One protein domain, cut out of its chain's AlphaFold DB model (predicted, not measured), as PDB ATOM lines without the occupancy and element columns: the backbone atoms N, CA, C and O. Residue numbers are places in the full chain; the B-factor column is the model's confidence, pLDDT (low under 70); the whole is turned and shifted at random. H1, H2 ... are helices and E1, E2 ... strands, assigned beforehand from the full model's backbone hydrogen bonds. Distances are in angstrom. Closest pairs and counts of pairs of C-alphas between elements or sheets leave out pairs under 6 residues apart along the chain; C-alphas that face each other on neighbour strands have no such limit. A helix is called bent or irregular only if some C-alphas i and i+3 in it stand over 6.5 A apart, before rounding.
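AT A GLANCE: This is residues 11 to 154 of the 156 residues of an uncharacterized protein of Rhizobiales bacterium TMED29 (UniProt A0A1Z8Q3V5). A strongly twisted sheet of six strands, with E10 and E1 in its middle, forms the core of this domain; helix H1 covers part of one face and helix H2 part of the opposite face. A small sheet of three strands, E5, E4 and E11, sits at one end, where E5 runs on into E6 of the large sheet, and a short strand pair, E2 and E7, lies near residues 116 to 120 of H2. The printed part has 144 residues with two named helices and eleven named strands, in the order E1 E2 E3 H1 E4 E5 E6 E7 E8 E9 H2 E10 E11; the large sheet is branched and mixed, while the order E5, E4, E11 and the pair E2, E7 are antiparallel. The class is mixed, helices and strands, with under half of the residues, 65 of 144, in named elements. The whole is compact, with a radius of gyration of the C-alphas of 14.5 A and spans of 43 by 38 by 29 A.

HOW THE PARTS SIT: Start at E1, residues 11 to 17, which has three neighbours. On one side of it look for E8, residues 90 to 92, antiparallel, with N 92 and O 15 at 2.7 A, and E9, residues 106 to 108, parallel, with N 11 and O 106 at 2.8 A. On the other side is E10, residues 133 to 140, parallel, with N 12 and O 136 at 2.9 A. E1 lies on one side of E10, and on the other side of E10 is E3, residues 32 to 36, parallel to E10, with N 35 and O 135 at 2.8 A; E10 lies on one side of E3, and on the other side of E3 is E6, residues 77 to 79, an edge strand antiparallel to E3, with N 34 and O 79 at 2.8 A. H1, residues 46 to 53, is on this sheet at a height of 8.6 A, over E1 and, only just, over E10, where 3 of its 8 C-alphas fall; it runs along the strands, at 5 degrees to E1 on the local plane, and its closest C-alphas to E10 are Gly 49 and Ala 138, 5.1 A. H2, residues 116 to 126, is on the opposite face at a height of 8.3 A, over E10 and slantwise to it at 43 degrees on the local plane. The closest C-alphas of H2 and E2, residues 25 to 27, are Thr 26 and His 117, 5.6 A. E2 is antiparallel to E7, residues 85 to 87, with N 26 and O 86 at 2.8 A. In the small sheet, E4, residues 61 to 64, forms a hairpin with E5, residues 71 to 74, with N 74 and O 61 at 2.8 A, and has E11, residues 150 to 152, as its other antiparallel neighbour, with N 64 and O 150 at 2.8 A. H1 only grazes that sheet, with residues 46 to 49. In H1 every O i to N i+4 pair is within hydrogen-bond range; in H2 3 of 7 are, beside 6 of 8 O i to N i+3 pairs.

IN THESE COORDINATES: Find C-alpha 11 at (36.093, 51.202, -17.612); from there E1 runs 15.3 A. E3 measures 12.6 A and H1 10.4 A. H2 begins at C-alpha 116, (34.331, 39.225, -19.153), and spans 15.7 A; it is irregular, with C-alphas 122 and 125 7.0 A apart. E10, the longest strand, covers 21.9 A and ends at C-alpha 140, (47.128, 46.423, -20.524).

THE WHOLE: The farthest C-alphas, Thr 68 and Arg 130, are 45.7 A apart. The printed part has no cut. The link from E8 to E9, residues 93 to 105, is long. Mean pLDDT of the printed part is 85.8; look for values under 70 at residues 16, 18 to 21, 96 to 100 and 141 to 147.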
ATOM      1  N   VAL A  11      34.767  51.651 -17.180       95.38
ATOM      2  CA  VAL A  11      36.093  51.202 -17.612       95.38
ATOM      3  C   VAL A  11      36.475  49.951 -16.831       95.38
ATOM      4  O   VAL A  11      36.628  49.990 -15.612       95.38
ATOM      5  N   PHE A  12      36.666  48.833 -17.530       94.12
ATOM      6  CA  PHE A  12      37.297  47.649 -16.954       94.12
ATOM      7  C   PHE A  12      38.811  47.843 -16.953       94.12
ATOM      8  O   PHE A  12      39.435  47.760 -18.012       94.12
ATOM      9  N   SER A  13      39.386  48.117 -15.781       89.69
ATOM     10  CA  SER A  13      40.808  48.444 -15.625       89.69
ATOM     11  C   SER A  13      41.590  47.313 -14.963       89.69
ATOM     12  O   SER A  13      41.209  46.781 -13.915       89.69
ATOM     13  N   GLY A  14      42.703  46.928 -15.585       84.00
ATOM     14  CA  GLY A  14      43.586  45.880 -15.088       84.00
ATOM     15  C   GLY A  14      44.580  45.396 -16.134       84.00
ATOM     16  O   GLY A  14      44.687  45.947 -17.226       84.00
ATOM     17  N   HIS A  15      45.300  44.319 -15.820       81.88
ATOM     18  CA  HIS A  15      46.008  43.571 -16.864       81.88
ATOM     19  C   HIS A  15      44.986  42.673 -17.534       81.88
ATOM     20  O   HIS A  15      44.307  41.948 -16.823       81.88
ATOM     21  N   GLY A  16      44.838  42.657 -18.851       68.00
ATOM     22  CA  GLY A  16      43.858  41.753 -19.464       68.00
ATOM     23  C   GLY A  16      44.423  40.938 -20.605       68.00
ATOM     24  O   GLY A  16      45.320  41.362 -21.330       68.00
ATOM     25  N   SER A  17      43.875  39.737 -20.737       71.44
ATOM     26  CA  SER A  17      44.107  38.855 -21.866       71.44
ATOM     27  C   SER A  17      42.977  39.032 -22.866       71.44
ATOM     28  O   SER A  17      41.817  38.752 -22.564       71.44
ATOM     29  N   THR A  18      43.329  39.460 -24.076       69.44
ATOM     30  CA  THR A  18      42.406  39.523 -25.215       69.44
ATOM     31  C   THR A  18      42.250  38.169 -25.920       69.44
ATOM     32  O   THR A  18      41.436  38.034 -26.832       69.44
ATOM     33  N   LEU A  19      42.999  37.149 -25.483       69.69
ATOM     34  CA  LEU A  19      42.852  35.761 -25.918       69.69
ATOM     35  C   LEU A  19      42.096  34.968 -24.837       69.69
ATOM     36  O   LEU A  19      42.633  34.791 -23.736       69.69
ATOM     37  N   PRO A  20      40.863  34.502 -25.106       69.56
ATOM     38  CA  PRO A  20      40.148  33.618 -24.192       69.56
ATOM     39  C   PRO A  20      40.722  32.192 -24.251       69.56
ATOM     40  O   PRO A  20      41.377  31.806 -25.223       69.56
ATOM     41  N   ALA A  21      40.406  31.364 -23.252       66.19
ATOM     42  CA  ALA A  21      40.541  29.915 -23.411       66.19
ATOM     43  C   ALA A  21      39.643  29.433 -24.570       66.19
ATOM     44  O   ALA A  21      38.544  29.961 -24.762       66.19
ATOM     45  N   ALA A  22      40.108  28.447 -25.346       72.31
ATOM     46  CA  ALA A  22      39.433  28.001 -26.567       72.31
ATOM     47  C   ALA A  22      37.941  27.690 -26.337       72.31
ATOM     48  O   ALA A  22      37.578  26.994 -25.391       72.31
ATOM     49  N   GLY A  23      37.080  28.229 -27.207       70.06
ATOM     50  CA  GLY A  23      35.629  28.011 -27.172       70.06
ATOM     51  C   GLY A  23      34.852  28.826 -26.129       70.06
ATOM     52  O   GLY A  23      33.626  28.757 -26.125       70.06
ATOM     53  N   LYS A  24      35.506  29.623 -25.268       85.69
ATOM     54  CA  LYS A  24      34.793  30.494 -24.321       85.69
ATOM     55  C   LYS A  24      34.322  31.791 -24.984       85.69
ATOM     56  O   LYS A  24      35.134  32.630 -25.383       85.69
ATOM     57  N   VAL A  25      33.008  31.993 -24.999       91.88
ATOM     58  CA  VAL A  25      32.351  33.212 -25.492       91.88
ATOM     59  C   VAL A  25      31.411  33.808 -24.446       91.88
ATOM     60  O   VAL A  25      31.030  33.148 -23.481       91.88
ATOM     61  N   THR A  26      31.071  35.080 -24.613       94.88
ATOM     62  CA  THR A  26      30.090  35.811 -23.807       94.88
ATOM     63  C   THR A  26      29.296  36.755 -24.707       94.88
ATOM     64  O   THR A  26      29.672  36.975 -25.855       94.88
ATOM     65  N   ARG A  27      28.204  37.329 -24.202       95.62
ATOM     66  CA  ARG A  27      27.394  38.310 -24.936       95.62
ATOM     67  C   ARG A  27      27.465  39.666 -24.270       95.62
ATOM     68  O   ARG A  27      27.424  39.753 -23.044       95.62
ATOM     69  N   VAL A  28      27.534  40.711 -25.087       96.75
ATOM     70  CA  VAL A  28      27.393  42.087 -24.610       96.75
ATOM     71  C   VAL A  28      25.946  42.290 -24.133       96.75
ATOM     72  O   VAL A  28      25.019  41.952 -24.880       96.75
ATOM     73  N   PRO A  29      25.720  42.800 -22.908       95.88
ATOM     74  CA  PRO A  29      24.377  43.090 -22.415       95.88
ATOM     75  C   PRO A  29      23.614  44.078 -23.311       95.88
ATOM     76  O   PRO A  29      24.206  44.897 -24.012       95.88
ATOM     77  N   ALA A  30      22.282  44.025 -23.272       94.06
ATOM     78  CA  ALA A  30      21.459  45.048 -23.917       94.06
ATOM     79  C   ALA A  30      21.729  46.430 -23.293       94.06
ATOM     80  O   ALA A  30      21.979  46.524 -22.091       94.06
ATOM     81  N   GLY A  31      21.679  47.487 -24.110       94.31
ATOM     82  CA  GLY A  31      21.988  48.853 -23.664       94.31
ATOM     83  C   GLY A  31      23.481  49.125 -23.450       94.31
ATOM     84  O   GLY A  31      23.831  50.158 -22.890       94.31
ATOM     85  N   VAL A  32      24.373  48.224 -23.886       97.50
ATOM     86  CA  VAL A  32      25.829  48.403 -23.783       97.50
ATOM     87  C   VAL A  32      26.486  48.486 -25.159       97.50
ATOM     88  O   VAL A  32      26.255  47.645 -26.030       97.50
ATOM     89  N   GLU A  33      27.380  49.461 -25.305       97.38
ATOM     90  CA  GLU A  33      28.412  49.492 -26.341       97.38
ATOM     91  C   GLU A  33      29.765  49.159 -25.714       97.38
ATOM     92  O   GLU A  33      30.302  49.920 -24.910       97.38
ATOM     93  N   PHE A  34      30.325  48.006 -26.066       97.06
ATOM     94  CA  PHE A  34      31.605  47.547 -25.548       97.06
ATOM     95  C   PHE A  34      32.754  47.907 -26.491       97.06
ATOM     96  O   PHE A  34      32.861  47.375 -27.596       97.06
ATOM     97  N   TYR A  35      33.637  48.788 -26.033       95.94
ATOM     98  CA  TYR A  35      34.790  49.299 -26.760       95.94
ATOM     99  C   TYR A  35      36.036  48.470 -26.445       95.94
ATOM    100  O   TYR A  35      36.595  48.536 -25.345       95.94
ATOM    101  N   LEU A  36      36.514  47.735 -27.449       93.12
ATOM    102  CA  LEU A  36      37.769  46.995 -27.400       93.12
ATOM    103  C   LEU A  36      38.841  47.744 -28.197       93.12
ATOM    104  O   LEU A  36      38.838  47.765 -29.430       93.12
ATOM    105  N   LEU A  37      39.764  48.379 -27.476       91.56
ATOM    106  CA  LEU A  37      40.783  49.250 -28.068       91.56
ATOM    107  C   LEU A  37      41.940  48.477 -28.698       91.56
ATOM    108  O   LEU A  37      42.511  48.948 -29.677       91.56
ATOM    109  N   ALA A  38      42.277  47.301 -28.169       88.19
ATOM    110  CA  ALA A  38      43.344  46.447 -28.680       88.19
ATOM    111  C   ALA A  38      42.762  45.179 -29.326       88.19
ATOM    112  O   ALA A  38      41.901  44.542 -28.720       88.19
ATOM    113  N   PRO A  39      43.216  44.783 -30.530       84.62
ATOM    114  CA  PRO A  39      42.750  43.551 -31.158       84.62
ATOM    115  C   PRO A  39      43.165  42.311 -30.341       84.62
ATOM    116  O   PRO A  39      44.091  42.388 -29.528       84.62
ATOM    117  N   PRO A  40      42.532  41.145 -30.571       79.62
ATOM    118  CA  PRO A  40      42.954  39.887 -29.961       79.62
ATOM    119  C   PRO A  40      44.455  39.621 -30.141       79.62
ATOM    120  O   PRO A  40      44.990  39.736 -31.242       79.62
ATOM    121  N   GLY A  41      45.141  39.280 -29.050       76.81
ATOM    122  CA  GLY A  41      46.595  39.081 -29.017       76.81
ATOM    123  C   GLY A  41      47.419  40.357 -28.787       76.81
ATOM    124  O   GLY A  41      48.621  40.258 -28.538       76.81
ATOM    125  N   ALA A  42      46.796  41.537 -28.809       81.50
ATOM    126  CA  ALA A  42      47.403  42.809 -28.425       81.50
ATOM    127  C   ALA A  42      46.898  43.284 -27.050       81.50
ATOM    128  O   ALA A  42      45.864  42.824 -26.559       81.50
ATOM    129  N   GLY A  43      47.624  44.223 -26.440       83.69
ATOM    130  CA  GLY A  43      47.172  44.964 -25.252       83.69
ATOM    131  C   GLY A  43      47.214  46.475 -25.471       83.69
ATOM    132  O   GLY A  43      47.649  46.931 -26.526       83.69
ATOM    133  N   ILE A  44      46.775  47.255 -24.485       87.19
ATOM    134  CA  ILE A  44      47.005  48.709 -24.461       87.19
ATOM    135  C   ILE A  44      48.196  49.072 -23.565       87.19
ATOM    136  O   ILE A  44      48.591  48.290 -22.700       87.19
ATOM    137  N   THR A  45      48.772  50.255 -23.749       85.31
ATOM    138  CA  THR A  45      49.758  50.815 -22.814       85.31
ATOM    139  C   THR A  45      49.097  51.306 -21.526       85.31
ATOM    140  O   THR A  45      47.917  51.664 -21.511       85.31
ATOM    141  N   ASN A  46      49.879  51.408 -20.445       83.94
ATOM    142  CA  ASN A  46      49.422  52.061 -19.211       83.94
ATOM    143  C   ASN A  46      48.965  53.500 -19.466       83.94
ATOM    144  O   ASN A  46      47.980  53.934 -18.885       83.94
ATOM    145  N   ARG A  47      49.668  54.225 -20.346       85.62
ATOM    146  CA  ARG A  47      49.334  55.604 -20.712       85.62
ATOM    147  C   ARG A  47      47.929  55.694 -21.310       85.62
ATOM    148  O   ARG A  47      47.132  56.509 -20.863       85.62
ATOM    149  N   LEU A  48      47.605  54.824 -22.269       89.50
ATOM    150  CA  LEU A  48      46.263  54.758 -22.845       89.50
ATOM    151  C   LEU A  48      45.214  54.326 -21.803       89.50
ATOM    152  O   LEU A  48      44.124  54.888 -21.778       89.50
ATOM    153  N   GLY A  49      45.542  53.381 -20.917       89.69
ATOM    154  CA  GLY A  49      44.664  52.989 -19.806       89.69
ATOM    155  C   GLY A  49      44.318  54.168 -18.891       89.69
ATOM    156  O   GLY A  49      43.145  54.456 -18.671       89.69
ATOM    157  N   GLN A  50      45.330  54.916 -18.451       88.50
ATOM    158  CA  GLN A  50      45.159  56.093 -17.596       88.50
ATOM    159  C   GLN A  50      44.374  57.213 -18.282       88.50
ATOM    160  O   GLN A  50      43.542  57.853 -17.643       88.50
ATOM    161  N   ALA A  51      44.577  57.428 -19.585       91.19
ATOM    162  CA  ALA A  51      43.802  58.410 -20.339       91.19
ATOM    163  C   ALA A  51      42.292  58.096 -20.303       91.19
ATOM    164  O   ALA A  51      41.471  59.000 -20.138       91.19
ATOM    165  N   LEU A  52      41.915  56.813 -20.379       93.44
ATOM    166  CA  LEU A  52      40.521  56.374 -20.225       93.44
ATOM    167  C   LEU A  52      40.024  56.525 -18.786       93.44
ATOM    168  O   LEU A  52      38.866  56.857 -18.570       93.44
ATOM    169  N   GLU A  53      40.857  56.283 -17.783       92.56
ATOM    170  CA  GLU A  53      40.463  56.448 -16.378       92.56
ATOM    171  C   GLU A  53      40.263  57.925 -16.009       92.56
ATOM    172  O   GLU A  53      39.427  58.253 -15.172       92.56
ATOM    173  N   ARG A  54      40.996  58.831 -16.660       92.31
ATOM    174  CA  ARG A  54      40.995  60.272 -16.369       92.31
ATOM    175  C   ARG A  54      40.049  61.098 -17.238       92.31
ATOM    176  O   ARG A  54      39.962  62.308 -17.047       92.31
ATOM    177  N   GLY A  55      39.350  60.485 -18.196       92.81
ATOM    178  CA  GLY A  55      38.505  61.237 -19.131       92.81
ATOM    179  C   GLY A  55      39.305  62.139 -20.069       92.81
ATOM    180  O   GLY A  55      38.808  63.184 -20.502       92.81
ATOM    181  N   GLU A  56      40.551  61.765 -20.365       93.31
ATOM    182  CA  GLU A  56      41.407  62.504 -21.285       93.31
ATOM    183  C   GLU A  56      40.916  62.346 -22.728       93.31
ATOM    184  O   GLU A  56      40.279  61.363 -23.120       93.31
ATOM    185  N   ARG A  57      41.202  63.363 -23.541       93.38
ATOM    186  CA  ARG A  57      40.768  63.407 -24.933       93.38
ATOM    187  C   ARG A  57      41.711  62.576 -25.805       93.38
ATOM    188  O   ARG A  57      42.860  62.951 -26.001       93.38
ATOM    189  N   ILE A  58      41.198  61.503 -26.403       92.62
ATOM    190  CA  ILE A  58      41.943  60.606 -27.295       92.62
ATOM    191  C   ILE A  58      41.439  60.804 -28.726       92.62
ATOM    192  O   ILE A  58      40.321  60.420 -29.080       92.62
ATOM    193  N   THR A  59      42.259  61.420 -29.570       91.75
ATOM    194  CA  THR A  59      41.908  61.717 -30.970       91.75
ATOM    195  C   THR A  59      42.347  60.623 -31.939       91.75
ATOM    196  O   THR A  59      41.732  60.424 -32.991       91.75
ATOM    197  N   GLU A  60      43.392  59.882 -31.578       91.69
ATOM    198  CA  GLU A  60      44.020  58.881 -32.431       91.69
ATOM    199  C   GLU A  60      44.541  57.708 -31.601       91.69
ATOM    200  O   GLU A  60      44.912  57.863 -30.439       91.69
ATOM    201  N   LEU A  61      44.550  56.526 -32.216       92.62
ATOM    202  CA  LEU A  61      45.135  55.315 -31.658       92.62
ATOM    203  C   LEU A  61      46.166  54.791 -32.642       92.62
ATOM    204  O   LEU A  61      45.929  54.775 -33.852       92.62
ATOM    205  N   TYR A  62      47.275  54.306 -32.109       91.88
ATOM    206  CA  TYR A  62      48.339  53.701 -32.886       91.88
ATOM    207  C   TYR A  62      48.646  52.325 -32.333       91.88
ATOM    208  O   TYR A  62      48.722  52.146 -31.122       91.88
ATOM    209  N   ILE A  63      48.851  51.352 -33.214       89.88
ATOM    210  CA  ILE A  63      49.320  50.025 -32.829       89.88
ATOM    211  C   ILE A  63      50.789  49.875 -33.204       89.88
ATOM    212  O   ILE A  63      51.186  50.110 -34.350       89.88
ATOM    213  N   ARG A  64      51.607  49.486 -32.228       88.12
ATOM    214  CA  ARG A  64      53.013  49.154 -32.421       88.12
ATOM    215  C   ARG A  64      53.147  47.687 -32.791       88.12
ATOM    216  O   ARG A  64      52.774  46.813 -32.009       88.12
ATOM    217  N   SER A  65      53.730  47.408 -33.951       83.00
ATOM    218  CA  SER A  65      54.046  46.036 -34.357       83.00
ATOM    219  C   SER A  65      55.068  45.407 -33.412       83.00
ATOM    220  O   SER A  65      56.091  46.009 -33.078       83.00
ATOM    221  N   SER A  66      54.839  44.155 -33.023       78.19
ATOM    222  CA  SER A  66      55.827  43.385 -32.274       78.19
ATOM    223  C   SER A  66      57.081  43.055 -33.082       78.19
ATOM    224  O   SER A  66      58.146  42.899 -32.481       78.19
ATOM    225  N   VAL A  67      56.964  42.983 -34.411       82.31
ATOM    226  CA  VAL A  67      58.040  42.602 -35.335       82.31
ATOM    227  C   VAL A  67      58.849  43.825 -35.745       82.31
ATOM    228  O   VAL A  67      60.039  43.901 -35.467       82.31
ATOM    229  N   THR A  68      58.197  44.817 -36.357       84.69
ATOM    230  CA  THR A  68      58.890  45.985 -36.926       84.69
ATOM    231  C   THR A  68      59.113  47.098 -35.912       84.69
ATOM    232  O   THR A  68      59.851  48.036 -36.190       84.69
ATOM    233  N   LYS A  69      58.458  47.029 -34.742       81.94
ATOM    234  CA  LYS A  69      58.444  48.081 -33.710       81.94
ATOM    235  C   LYS A  69      57.899  49.436 -34.175       81.94
ATOM    236  O   LYS A  69      57.909  50.369 -33.374       81.94
ATOM    237  N   GLN A  70      57.402  49.526 -35.408       85.94
ATOM    238  CA  GLN A  70      56.795  50.720 -35.985       85.94
ATOM    239  C   GLN A  70      55.351  50.877 -35.515       85.94
ATOM    240  O   GLN A  70      54.649  49.884 -35.294       85.94
ATOM    241  N   PHE A  71      54.926  52.130 -35.394       88.06
ATOM    242  CA  PHE A  71      53.541  52.495 -35.138       88.06
ATOM    243  C   PHE A  71      52.782  52.653 -36.452       88.06
ATOM    244  O   PHE A  71      53.308  53.175 -37.432       88.06
ATOM    245  N   SER A  72      51.528  52.217 -36.451       90.81
ATOM    246  CA  SER A  72      50.591  52.421 -37.555       90.81
ATOM    247  C   SER A  72      49.233  52.861 -37.009       90.81
ATOM    248  O   SER A  72      48.899  52.477 -35.882       90.81
ATOM    249  N   PRO A  73      48.457  53.666 -37.760       92.88
ATOM    250  CA  PRO A  73      47.116  54.058 -37.346       92.88
ATOM    251  C   PRO A  73      46.243  52.839 -37.046       92.88
ATOM    252  O   PRO A  73      46.232  51.866 -37.800       92.88
ATOM    253  N   HIS A  74      45.488  52.909 -35.956       91.88
ATOM    254  CA  HIS A  74      44.657  51.818 -35.460       91.88
ATOM    255  C   HIS A  74      43.232  52.288 -35.157       91.88
ATOM    256  O   HIS A  74      42.986  53.458 -34.860       91.88
ATOM    257  N   ARG A  75      42.270  51.364 -35.229       91.88
ATOM    258  CA  ARG A  75      40.864  51.609 -34.885       91.88
ATOM    259  C   ARG A  75      40.383  50.571 -33.885       91.88
ATOM    260  O   ARG A  75      40.671  49.387 -34.019       91.88
ATOM    261  N   HIS A  76      39.623  51.028 -32.901       92.50
ATOM    262  CA  HIS A  76      38.977  50.147 -31.939       92.50
ATOM    263  C   HIS A  76      37.814  49.380 -32.579       92.50
ATOM    264  O   HIS A  76      37.257  49.807 -33.594       92.50
ATOM    265  N   ALA A  77      37.428  48.276 -31.948       93.06
ATOM    266  CA  ALA A  77      36.179  47.585 -32.232       93.06
ATOM    267  C   ALA A  77      35.104  48.016 -31.227       93.06
ATOM    268  O   ALA A  77      35.407  48.250 -30.054       93.06
ATOM    269  N   VAL A  78      33.855  48.100 -31.688       95.50
ATOM    270  CA  VAL A  78      32.678  48.287 -30.834       95.50
ATOM    271  C   VAL A  78      31.784  47.068 -30.994       95.50
ATOM    272  O   VAL A  78      31.432  46.698 -32.114       95.50
ATOM    273  N   TYR A  79      31.426  46.452 -29.874       96.06
ATOM    274  CA  TYR A  79      30.528  45.309 -29.810       96.06
ATOM    275  C   TYR A  79      29.236  45.701 -29.102       96.06
ATOM    276  O   TYR A  79      29.261  46.423 -28.108       96.06
ATOM    277  N   THR A  80      28.109  45.196 -29.583       96.94
ATOM    278  CA  THR A  80      26.789  45.400 -28.973       96.94
ATOM    279  C   THR A  80      26.088  44.060 -28.806       96.94
ATOM    280  O   THR A  80      26.567  43.027 -29.283       96.94
ATOM    281  N   SER A  81      24.914  44.054 -28.174       94.19
ATOM    282  CA  SER A  81      24.083  42.847 -28.096       94.19
ATOM    283  C   SER A  81      23.727  42.272 -29.477       94.19
ATOM    284  O   SER A  81      23.499  41.070 -29.595       94.19
ATOM    285  N   ALA A  82      23.707  43.102 -30.527       94.69
ATOM    286  CA  ALA A  82      23.446  42.678 -31.904       94.69
ATOM    287  C   ALA A  82      24.652  41.999 -32.573       94.69
ATOM    288  O   ALA A  82      24.478  41.298 -33.567       94.69
ATOM    289  N   THR A  83      25.867  42.167 -32.039       93.88
ATOM    290  CA  THR A  83      27.057  41.469 -32.547       93.88
ATOM    291  C   THR A  83      26.998  39.959 -32.283       93.88
ATOM    292  O   THR A  83      27.631  39.187 -32.998       93.88
ATOM    293  N   GLY A  84      26.220  39.525 -31.287       91.94
ATOM    294  CA  GLY A  84      26.150  38.128 -30.870       91.94
ATOM    295  C   GLY A  84      27.278  37.753 -29.908       91.94
ATOM    296  O   GLY A  84      27.616  38.516 -29.002       91.94
ATOM    297  N   ASP A  85      27.813  36.546 -30.071       92.88
ATOM    298  CA  ASP A  85      28.836  35.997 -29.181       92.88
ATOM    299  C   ASP A  85      30.207  36.631 -29.460       92.88
ATOM    300  O   ASP A  85      30.688  36.654 -30.593       92.88
ATOM    301  N   ILE A  86      30.858  37.119 -28.404       90.94
ATOM    302  CA  ILE A  86      32.211  37.680 -28.431       90.94
ATOM    303  C   ILE A  86      33.166  36.838 -27.571       90.94
ATOM    304  O   ILE A  86      32.716  36.140 -26.659       90.94
ATOM    305  N   PRO A  87      34.489  36.906 -27.803       89.31
ATOM    306  CA  PRO A  87      35.484  36.265 -26.946       89.31
ATOM    307  C   PRO A  87      35.292  36.597 -25.458       89.31
ATOM    308  O   PRO A  87      35.231  37.767 -25.079       89.31
ATOM    309  N   ASN A  88      35.245  35.576 -24.596       91.38
ATOM    310  CA  ASN A  88      35.175  35.781 -23.147       91.38
ATOM    311  C   ASN A  88      36.579  36.054 -22.582       91.38
ATOM    312  O   ASN A  88      37.234  35.164 -22.038       91.38
ATOM    313  N   MET A  89      37.059  37.277 -22.809       89.75
ATOM    314  CA  MET A  89      38.363  37.770 -22.350       89.75
ATOM    315  C   MET A  89      38.481  37.724 -20.823       89.75
ATOM    316  O   MET A  89      37.474  37.669 -20.124       89.75
ATOM    317  N   ALA A  90      39.703  37.787 -20.300       89.31
ATOM    318  CA  ALA A  90      39.942  37.768 -18.858       89.31
ATOM    319  C   ALA A  90      40.641  39.048 -18.403       89.31
ATOM    320  O   ALA A  90      41.611  39.488 -19.024       89.31
ATOM    321  N   LEU A  91      40.162  39.618 -17.300       89.38
ATOM    322  CA  LEU A  91      40.835  40.683 -16.571       89.38
ATOM    323  C   LEU A  91      41.554  40.073 -15.369       89.38
ATOM    324  O   LEU A  91      41.013  39.245 -14.634       89.38
ATOM    325  N   HIS A  92      42.792  40.484 -15.178       87.19
ATOM    326  CA  HIS A  92      43.696  40.061 -14.126       87.19
ATOM    327  C   HIS A  92      43.939  41.226 -13.164       87.19
ATOM    328  O   HIS A  92      43.810  42.394 -13.550       87.19
ATOM    329  N   PRO A  93      44.327  40.932 -11.912       84.12
ATOM    330  CA  PRO A  93      44.502  41.967 -10.905       84.12
ATOM    331  C   PRO A  93      45.506  43.035 -11.340       84.12
ATOM    332  O   PRO A  93      46.566  42.664 -11.848       84.12
ATOM    333  N   PRO A  94      45.241  44.331 -11.096       76.62
ATOM    334  CA  PRO A  94      46.033  45.464 -11.588       76.62
ATOM    335  C   PRO A  94      47.372  45.641 -10.844       76.62
ATOM    336  O   PRO A  94      47.806  46.754 -10.569       76.62
ATOM    337  N   ARG A  95      48.051  44.553 -10.456       74.88
ATOM    338  CA  ARG A  95      49.313  44.628  -9.704       74.88
ATOM    339  C   ARG A  95      50.347  45.422 -10.505       74.88
ATOM    340  O   ARG A  95      50.692  45.035 -11.622       74.88
ATOM    341  N   GLY A  96      50.847  46.511  -9.922       67.94
ATOM    342  CA  GLY A  96      51.816  47.401 -10.566       67.94
ATOM    343  C   GLY A  96      51.222  48.378 -11.586       67.94
ATOM    344  O   GLY A  96      51.992  49.001 -12.312       67.94
ATOM    345  N   LEU A  97      49.893  48.510 -11.659       67.62
ATOM    346  CA  LEU A  97      49.231  49.610 -12.360       67.62
ATOM    347  C   LEU A  97      48.912  50.727 -11.378       67.62
ATOM    348  O   LEU A  97      48.462  50.478 -10.260       67.62
ATOM    349  N   ASP A  98      49.151  51.954 -11.822       67.88
ATOM    350  CA  ASP A  98      48.754  53.147 -11.096       67.88
ATOM    351  C   ASP A  98      47.356  53.566 -11.556       67.88
ATOM    352  O   ASP A  98      47.210  54.257 -12.566       67.88
ATOM    353  N   ILE A  99      46.352  53.085 -10.819       69.88
ATOM    354  CA  ILE A  99      44.949  53.489 -10.939       69.88
ATOM    355  C   ILE A  99      44.708  54.542  -9.853       69.88
ATOM    356  O   ILE A  99      44.131  54.265  -8.799       69.88
ATOM    357  N   SER A 100      45.254  55.740 -10.056       65.44
ATOM    358  CA  SER A 100      45.116  56.857  -9.124       65.44
ATOM    359  C   SER A 100      44.987  58.201  -9.847       65.44
ATOM    360  O   SER A 100      45.301  58.345 -11.034       65.44
ATOM    361  N   GLY A 101      44.482  59.199  -9.119       72.25
ATOM    362  CA  GLY A 101      44.242  60.551  -9.618       72.25
ATOM    363  C   GLY A 101      42.758  60.875  -9.788       72.25
ATOM    364  O   GLY A 101      41.900  60.299  -9.121       72.25
ATOM    365  N   ASN A 102      42.468  61.844 -10.658       83.19
ATOM    366  CA  ASN A 102      41.103  62.277 -10.946       83.19
ATOM    367  C   ASN A 102      40.408  61.262 -11.862       83.19
ATOM    368  O   ASN A 102      40.551  61.331 -13.082       83.19
ATOM    369  N   ILE A 103      39.699  60.309 -11.261       88.38
ATOM    370  CA  ILE A 103      38.933  59.294 -11.987       88.38
ATOM    371  C   ILE A 103      37.604  59.900 -12.438       88.38
ATOM    372  O   ILE A 103      36.851  60.428 -11.621       88.38
ATOM    373  N   VAL A 104      37.320  59.812 -13.738       93.62
ATOM    374  CA  VAL A 104      36.103  60.371 -14.348       93.62
ATOM    375  C   VAL A 104      34.988  59.328 -14.528       93.62
ATOM    376  O   VAL A 104      33.893  59.583 -14.028       93.62
ATOM    377  N   PRO A 105      35.199  58.184 -15.214       94.94
ATOM    378  CA  PRO A 105      34.175  57.154 -15.385       94.94
ATOM    379  C   PRO A 105      34.108  56.196 -14.187       94.94
ATOM    380  O   PRO A 105      34.947  56.216 -13.282       94.94
ATOM    381  N   HIS A 106      33.153  55.271 -14.215       95.06
ATOM    382  CA  HIS A 106      33.107  54.155 -13.275       95.06
ATOM    383  C   HIS A 106      34.211  53.133 -13.585       95.06
ATOM    384  O   HIS A 106      34.102  52.341 -14.520       95.06
ATOM    385  N   VAL A 107      35.282  53.121 -12.790       93.06
ATOM    386  CA  VAL A 107      36.389  52.165 -12.951       93.06
ATOM    387  C   VAL A 107      36.121  50.886 -12.158       93.06
ATOM    388  O   VAL A 107      35.903  50.916 -10.947       93.06
ATOM    389  N   ILE A 108      36.172  49.740 -12.837       92.81
ATOM    390  CA  ILE A 108      36.012  48.408 -12.250       92.81
ATOM    391  C   ILE A 108      37.313  47.628 -12.436       92.81
ATOM    392  O   ILE A 108      37.661  47.223 -13.546       92.81
ATOM    393  N   GLY A 109      38.003  47.386 -11.322       90.06
ATOM    394  CA  GLY A 109      39.133  46.463 -11.232       90.06
ATOM    395  C   GLY A 109      38.746  45.088 -10.681       90.06
ATOM    396  O   GLY A 109      37.588  44.816 -10.337       90.06
ATOM    397  N   VAL A 110      39.734  44.195 -10.578       88.88
ATOM    398  CA  VAL A 110      39.554  42.830 -10.058       88.88
ATOM    399  C   VAL A 110      40.673  42.425  -9.100       88.88
ATOM    400  O   VAL A 110      41.823  42.806  -9.270       88.88
ATOM    401  N   GLU A 111      40.349  41.603  -8.101       88.25
ATOM    402  CA  GLU A 111      41.327  41.060  -7.138       88.25
ATOM    403  C   GLU A 111      41.837  39.663  -7.521       88.25
ATOM    404  O   GLU A 111      42.880  39.208  -7.049       88.25
ATOM    405  N   ARG A 112      41.121  38.988  -8.425       88.88
ATOM    406  CA  ARG A 112      41.467  37.690  -9.013       88.88
ATOM    407  C   ARG A 112      41.150  37.691 -10.504       88.88
ATOM    408  O   ARG A 112      40.375  38.531 -10.959       88.88
ATOM    409  N   ASN A 113      41.703  36.731 -11.241       88.38
ATOM    410  CA  ASN A 113      41.341  36.514 -12.643       88.38
ATOM    411  C   ASN A 113      39.816  36.410 -12.770       88.38
ATOM    412  O   ASN A 113      39.195  35.607 -12.072       88.38
ATOM    413  N   THR A 114      39.231  37.261 -13.604       91.56
ATOM    414  CA  THR A 114      37.783  37.391 -13.769       91.56
ATOM    415  C   THR A 114      37.476  37.453 -15.258       91.56
ATOM    416  O   THR A 114      38.029  38.292 -15.971       91.56
ATOM    417  N   ASP A 115      36.606  36.560 -15.721       92.75
ATOM    418  CA  ASP A 115      36.185  36.509 -17.118       92.75
ATOM    419  C   ASP A 115      35.220  37.676 -17.426       92.75
ATOM    420  O   ASP A 115      34.498  38.166 -16.551       92.75
ATOM    421  N   LEU A 116      35.173  38.120 -18.682       93.06
ATOM    422  CA  LEU A 116      34.331  39.225 -19.153       93.06
ATOM    423  C   LEU A 116      32.844  38.991 -18.860       93.06
ATOM    424  O   LEU A 116      32.127  39.924 -18.507       93.06
ATOM    425  N   HIS A 117      32.399  37.737 -18.925       94.50
ATOM    426  CA  HIS A 117      31.069  37.319 -18.485       94.50
ATOM    427  C   HIS A 117      30.736  37.775 -17.056       94.50
ATOM    428  O   HIS A 117      29.676  38.356 -16.826       94.50
ATOM    429  N   ASP A 118      31.652  37.571 -16.109       95.19
ATOM    430  CA  ASP A 118      31.448  37.941 -14.706       95.19
ATOM    431  C   ASP A 118      31.585  39.454 -14.494       95.19
ATOM    432  O   ASP A 118      30.967  40.031 -13.595       95.19
ATOM    433  N   LEU A 119      32.377  40.126 -15.334       95.50
ATOM    434  CA  LEU A 119      32.511  41.581 -15.314       95.50
ATOM    435  C   LEU A 119      31.218  42.288 -15.731       95.50
ATOM    436  O   LEU A 119      30.903  43.335 -15.163       95.50
ATOM    437  N   TRP A 120      30.416  41.705 -16.627       95.94
ATOM    438  CA  TRP A 120      29.095  42.249 -16.962       95.94
ATOM    439  C   TRP A 120      28.184  42.367 -15.746       95.94
ATOM    440  O   TRP A 120      27.507  43.382 -15.577       95.94
ATOM    441  N   ALA A 121      28.208  41.374 -14.854       95.00
ATOM    442  CA  ALA A 121      27.432  41.425 -13.621       95.00
ATOM    443  C   ALA A 121      27.868  42.588 -12.711       95.00
ATOM    444  O   ALA A 121      27.025  43.198 -12.056       95.00
ATOM    445  N   ARG A 122      29.164  42.933 -12.713       95.00
ATOM    446  CA  ARG A 122      29.710  44.071 -11.953       95.00
ATOM    447  C   ARG A 122      29.402  45.419 -12.592       95.00
ATOM    448  O   ARG A 122      29.233  46.390 -11.867       95.00
ATOM    449  N   ALA A 123      29.327  45.478 -13.920       95.19
ATOM    450  CA  ALA A 123      28.952  46.690 -14.643       95.19
ATOM    451  C   ALA A 123      27.452  46.998 -14.536       95.19
ATOM    452  O   ALA A 123      27.063  48.155 -14.647       95.19
ATOM    453  N   ARG A 124      26.610  45.984 -14.280       94.94
ATOM    454  CA  ARG A 124      25.142  46.096 -14.262       94.94
ATOM    455  C   ARG A 124      24.576  47.296 -13.483       94.94
ATOM    456  O   ARG A 124      23.646  47.899 -14.006       94.94
ATOM    457  N   PRO A 125      25.075  47.666 -12.287       95.25
ATOM    458  CA  PRO A 125      24.562  48.827 -11.552       95.25
ATOM    459  C   PRO A 125      24.749  50.174 -12.267       95.25
ATOM    460  O   PRO A 125      24.065  51.129 -11.916       95.25
ATOM    461  N   PHE A 126      25.659  50.249 -13.243       94.50
ATOM    462  CA  PHE A 126      26.002  51.463 -13.990       94.50
ATOM    463  C   PHE A 126      25.398  51.493 -15.401       94.50
ATOM    464  O   PHE A 126      25.585  52.466 -16.125       94.50
ATOM    465  N   ILE A 127      24.708  50.426 -15.820       93.12
ATOM    466  CA  ILE A 127      24.066  50.371 -17.136       93.12
ATOM    467  C   ILE A 127      22.770  51.182 -17.080       93.12
ATOM    468  O   ILE A 127      21.878  50.867 -16.290       93.12
ATOM    469  N   ASP A 128      22.658  52.201 -17.933       89.62
ATOM    470  CA  ASP A 128      21.459  53.027 -18.049       89.62
ATOM    471  C   ASP A 128      20.320  52.211 -18.688       89.62
ATOM    472  O   ASP A 128      20.411  51.831 -19.856       89.62
ATOM    473  N   PRO A 129      19.208  51.955 -17.973       84.12
ATOM    474  CA  PRO A 129      18.080  51.208 -18.524       84.12
ATOM    475  C   PRO A 129      17.322  51.963 -19.630       84.12
ATOM    476  O   PRO A 129      16.451  51.373 -20.272       84.12
ATOM    477  N   ARG A 130      17.583  53.260 -19.826       87.69
ATOM    478  CA  ARG A 130      16.914  54.124 -20.814       87.69
ATOM    479  C   ARG A 130      17.842  54.592 -21.933       87.69
ATOM    480  O   ARG A 130      17.380  55.299 -22.827       87.69
ATOM    481  N   GLY A 131      19.111  54.207 -21.884       89.62
ATOM    482  CA  GLY A 131      20.147  54.715 -22.769       89.62
ATOM    483  C   GLY A 131      21.159  53.649 -23.160       89.62
ATOM    484  O   GLY A 131      20.945  52.450 -22.982       89.62
ATOM    485  N   THR A 132      22.266  54.121 -23.726       93.88
ATOM    486  CA  THR A 132      23.416  53.289 -24.073       93.88
ATOM    487  C   THR A 132      24.573  53.651 -23.156       93.88
ATOM    488  O   THR A 132      25.071  54.774 -23.203       93.88
ATOM    489  N   THR A 133      25.032  52.692 -22.359       96.94
ATOM    490  CA  THR A 133      26.249  52.824 -21.551       96.94
ATOM    491  C   THR A 133      27.444  52.327 -22.349       96.94
ATOM    492  O   THR A 133      27.456  51.190 -22.834       96.94
ATOM    493  N   ARG A 134      28.486  53.154 -22.468       97.69
ATOM    494  CA  ARG A 134      29.745  52.722 -23.080       97.69
ATOM    495  C   ARG A 134      30.602  52.035 -22.029       97.69
ATOM    496  O   ARG A 134      30.807  52.556 -20.932       97.69
ATOM    497  N   VAL A 135      31.116  50.864 -22.373       97.50
ATOM    498  CA  VAL A 135      32.004  50.083 -21.515       97.50
ATOM    499  C   VAL A 135      33.328  49.893 -22.236       97.50
ATOM    500  O   VAL A 135      33.361  49.358 -23.340       97.50
ATOM    501  N   PHE A 136      34.432  50.305 -21.626       95.62
ATOM    502  CA  PHE A 136      35.761  50.251 -22.227       95.62
ATOM    503  C   PHE A 136      36.599  49.131 -21.616       95.62
ATOM    504  O   PHE A 136      36.665  48.972 -20.397       95.62
ATOM    505  N   TRP A 137      37.287  48.375 -22.471       93.00
ATOM    506  CA  TRP A 137      38.295  47.399 -22.063       93.00
ATOM    507  C   TRP A 137      39.665  48.076 -21.921       93.00
ATOM    508  O   TRP A 137      40.423  48.162 -22.890       93.00
ATOM    509  N   ALA A 138      39.993  48.556 -20.719       85.19
ATOM    510  CA  ALA A 138      41.283  49.171 -20.395       85.19
ATOM    511  C   ALA A 138      42.279  48.140 -19.834       85.19
ATOM    512  O   ALA A 138      42.862  48.296 -18.764       85.19
ATOM    513  N   ALA A 139      42.456  47.056 -20.582       75.62
ATOM    514  CA  ALA A 139      43.344  45.962 -20.228       75.62
ATOM    515  C   ALA A 139      44.736  46.121 -20.848       75.62
ATOM    516  O   ALA A 139      44.911  45.932 -22.058       75.62
ATOM    517  N   CYS A 140      45.752  46.392 -20.037       72.75
ATOM    518  CA  CYS A 140      47.128  46.423 -20.524       72.75
ATOM    519  C   CYS A 140      47.746  45.017 -20.583       72.75
ATOM    520  O   CYS A 140      47.516  44.174 -19.713       72.75
ATOM    521  N   SER A 141      48.569  44.762 -21.601       60.06
ATOM    522  CA  SER A 141      49.532  43.660 -21.565       60.06
ATOM    523  C   SER A 141      50.830  44.207 -20.957       60.06
ATOM    524  O   SER A 141      51.265  45.305 -21.286       60.06
ATOM    525  N   SER A 142      51.383  43.493 -19.977       51.66
ATOM    526  CA  SER A 142      52.271  44.034 -18.936       51.66
ATOM    527  C   SER A 142      53.422  44.967 -19.372       51.66
ATOM    528  O   SER A 142      54.049  44.789 -20.415       51.66
ATOM    529  N   ILE A 143      53.811  45.823 -18.420       43.78
ATOM    530  CA  ILE A 143      54.988  46.715 -18.338       43.78
ATOM    531  C   ILE A 143      56.344  46.003 -18.591       43.78
ATOM    532  O   ILE A 143      57.375  46.655 -18.746       43.78
ATOM    533  N   LYS A 144      56.390  44.666 -18.675       37.41
ATOM    534  CA  LYS A 144      57.610  43.894 -18.961       37.41
ATOM    535  C   LYS A 144      57.520  43.178 -20.307       37.41
ATOM    536  O   LYS A 144      57.169  42.008 -20.368       37.41
ATOM    537  N   ALA A 145      57.877  43.906 -21.365       33.12
ATOM    538  CA  ALA A 145      58.486  43.404 -22.604       33.12
ATOM    539  C   ALA A 145      58.012  42.027 -23.128       33.12
ATOM    540  O   ALA A 145      58.827  41.175 -23.477       33.12
ATOM    541  N   GLY A 146      56.703  41.809 -23.249       46.91
ATOM    542  CA  GLY A 146      56.185  40.752 -24.116       46.91
ATOM    543  C   GLY A 146      56.257  41.228 -25.563       46.91
ATOM    544  O   GLY A 146      55.831  42.342 -25.858       46.91
ATOM    545  N   GLY A 147      56.793  40.420 -26.477       59.62
ATOM    546  CA  GLY A 147      56.843  40.702 -27.915       59.62
ATOM    547  C   GLY A 147      55.471  40.708 -28.602       59.62
ATOM    548  O   GLY A 147      55.363  40.198 -29.707       59.62
ATOM    549  N   ASN A 148      54.435  41.262 -27.974       73.44
ATOM    550  CA  ASN A 148      53.081  41.351 -28.509       73.44
ATOM    551  C   ASN A 148      52.792  42.787 -28.969       73.44
ATOM    552  O   ASN A 148      53.378  43.727 -28.424       73.44
ATOM    553  N   PRO A 149      51.920  42.982 -29.971       82.75
ATOM    554  CA  PRO A 149      51.509  44.317 -30.371       82.75
ATOM    555  C   PRO A 149      50.861  45.075 -29.208       82.75
ATOM    556  O   PRO A 149      50.150  44.488 -28.387       82.75
ATOM    557  N   CYS A 150      51.090  46.384 -29.145       86.69
ATOM    558  CA  CYS A 150      50.456  47.248 -28.154       86.69
ATOM    559  C   CYS A 150      49.817  48.464 -28.817       86.69
ATOM    560  O   CYS A 150      50.381  49.038 -29.747       86.69
ATOM    561  N   VAL A 151      48.635  48.839 -28.341       89.19
ATOM    562  CA  VAL A 151      47.947  50.061 -28.748       89.19
ATOM    563  C   VAL A 151      48.277  51.167 -27.757       89.19
ATOM    564  O   VAL A 151      48.218  50.964 -26.545       89.19
ATOM    565  N   ASP A 152      48.621  52.332 -28.278       89.69
ATOM    566  CA  ASP A 152      48.938  53.520 -27.502       89.69
ATOM    567  C   ASP A 152      48.309  54.764 -28.141       89.69
ATOM    568  O   ASP A 152      47.784  54.731 -29.261       89.69
ATOM    569  N   LEU A 153      48.389  55.871 -27.414       86.62
ATOM    570  CA  LEU A 153      48.257  57.211 -27.966       86.62
ATOM    571  C   LEU A 153      49.461  57.495 -28.879       86.62
ATOM    572  O   LEU A 153      50.490  56.821 -28.790       86.62
ATOM    573  N   GLN A 154      49.366  58.500 -29.749       72.50
ATOM    574  CA  GLN A 154      50.524  58.948 -30.527       72.50
ATOM    575  C   GLN A 154      51.717  59.208 -29.586       72.50
ATOM    576  O   GLN A 154      51.548  59.709 -28.468       72.50
TER     577      GLN A 154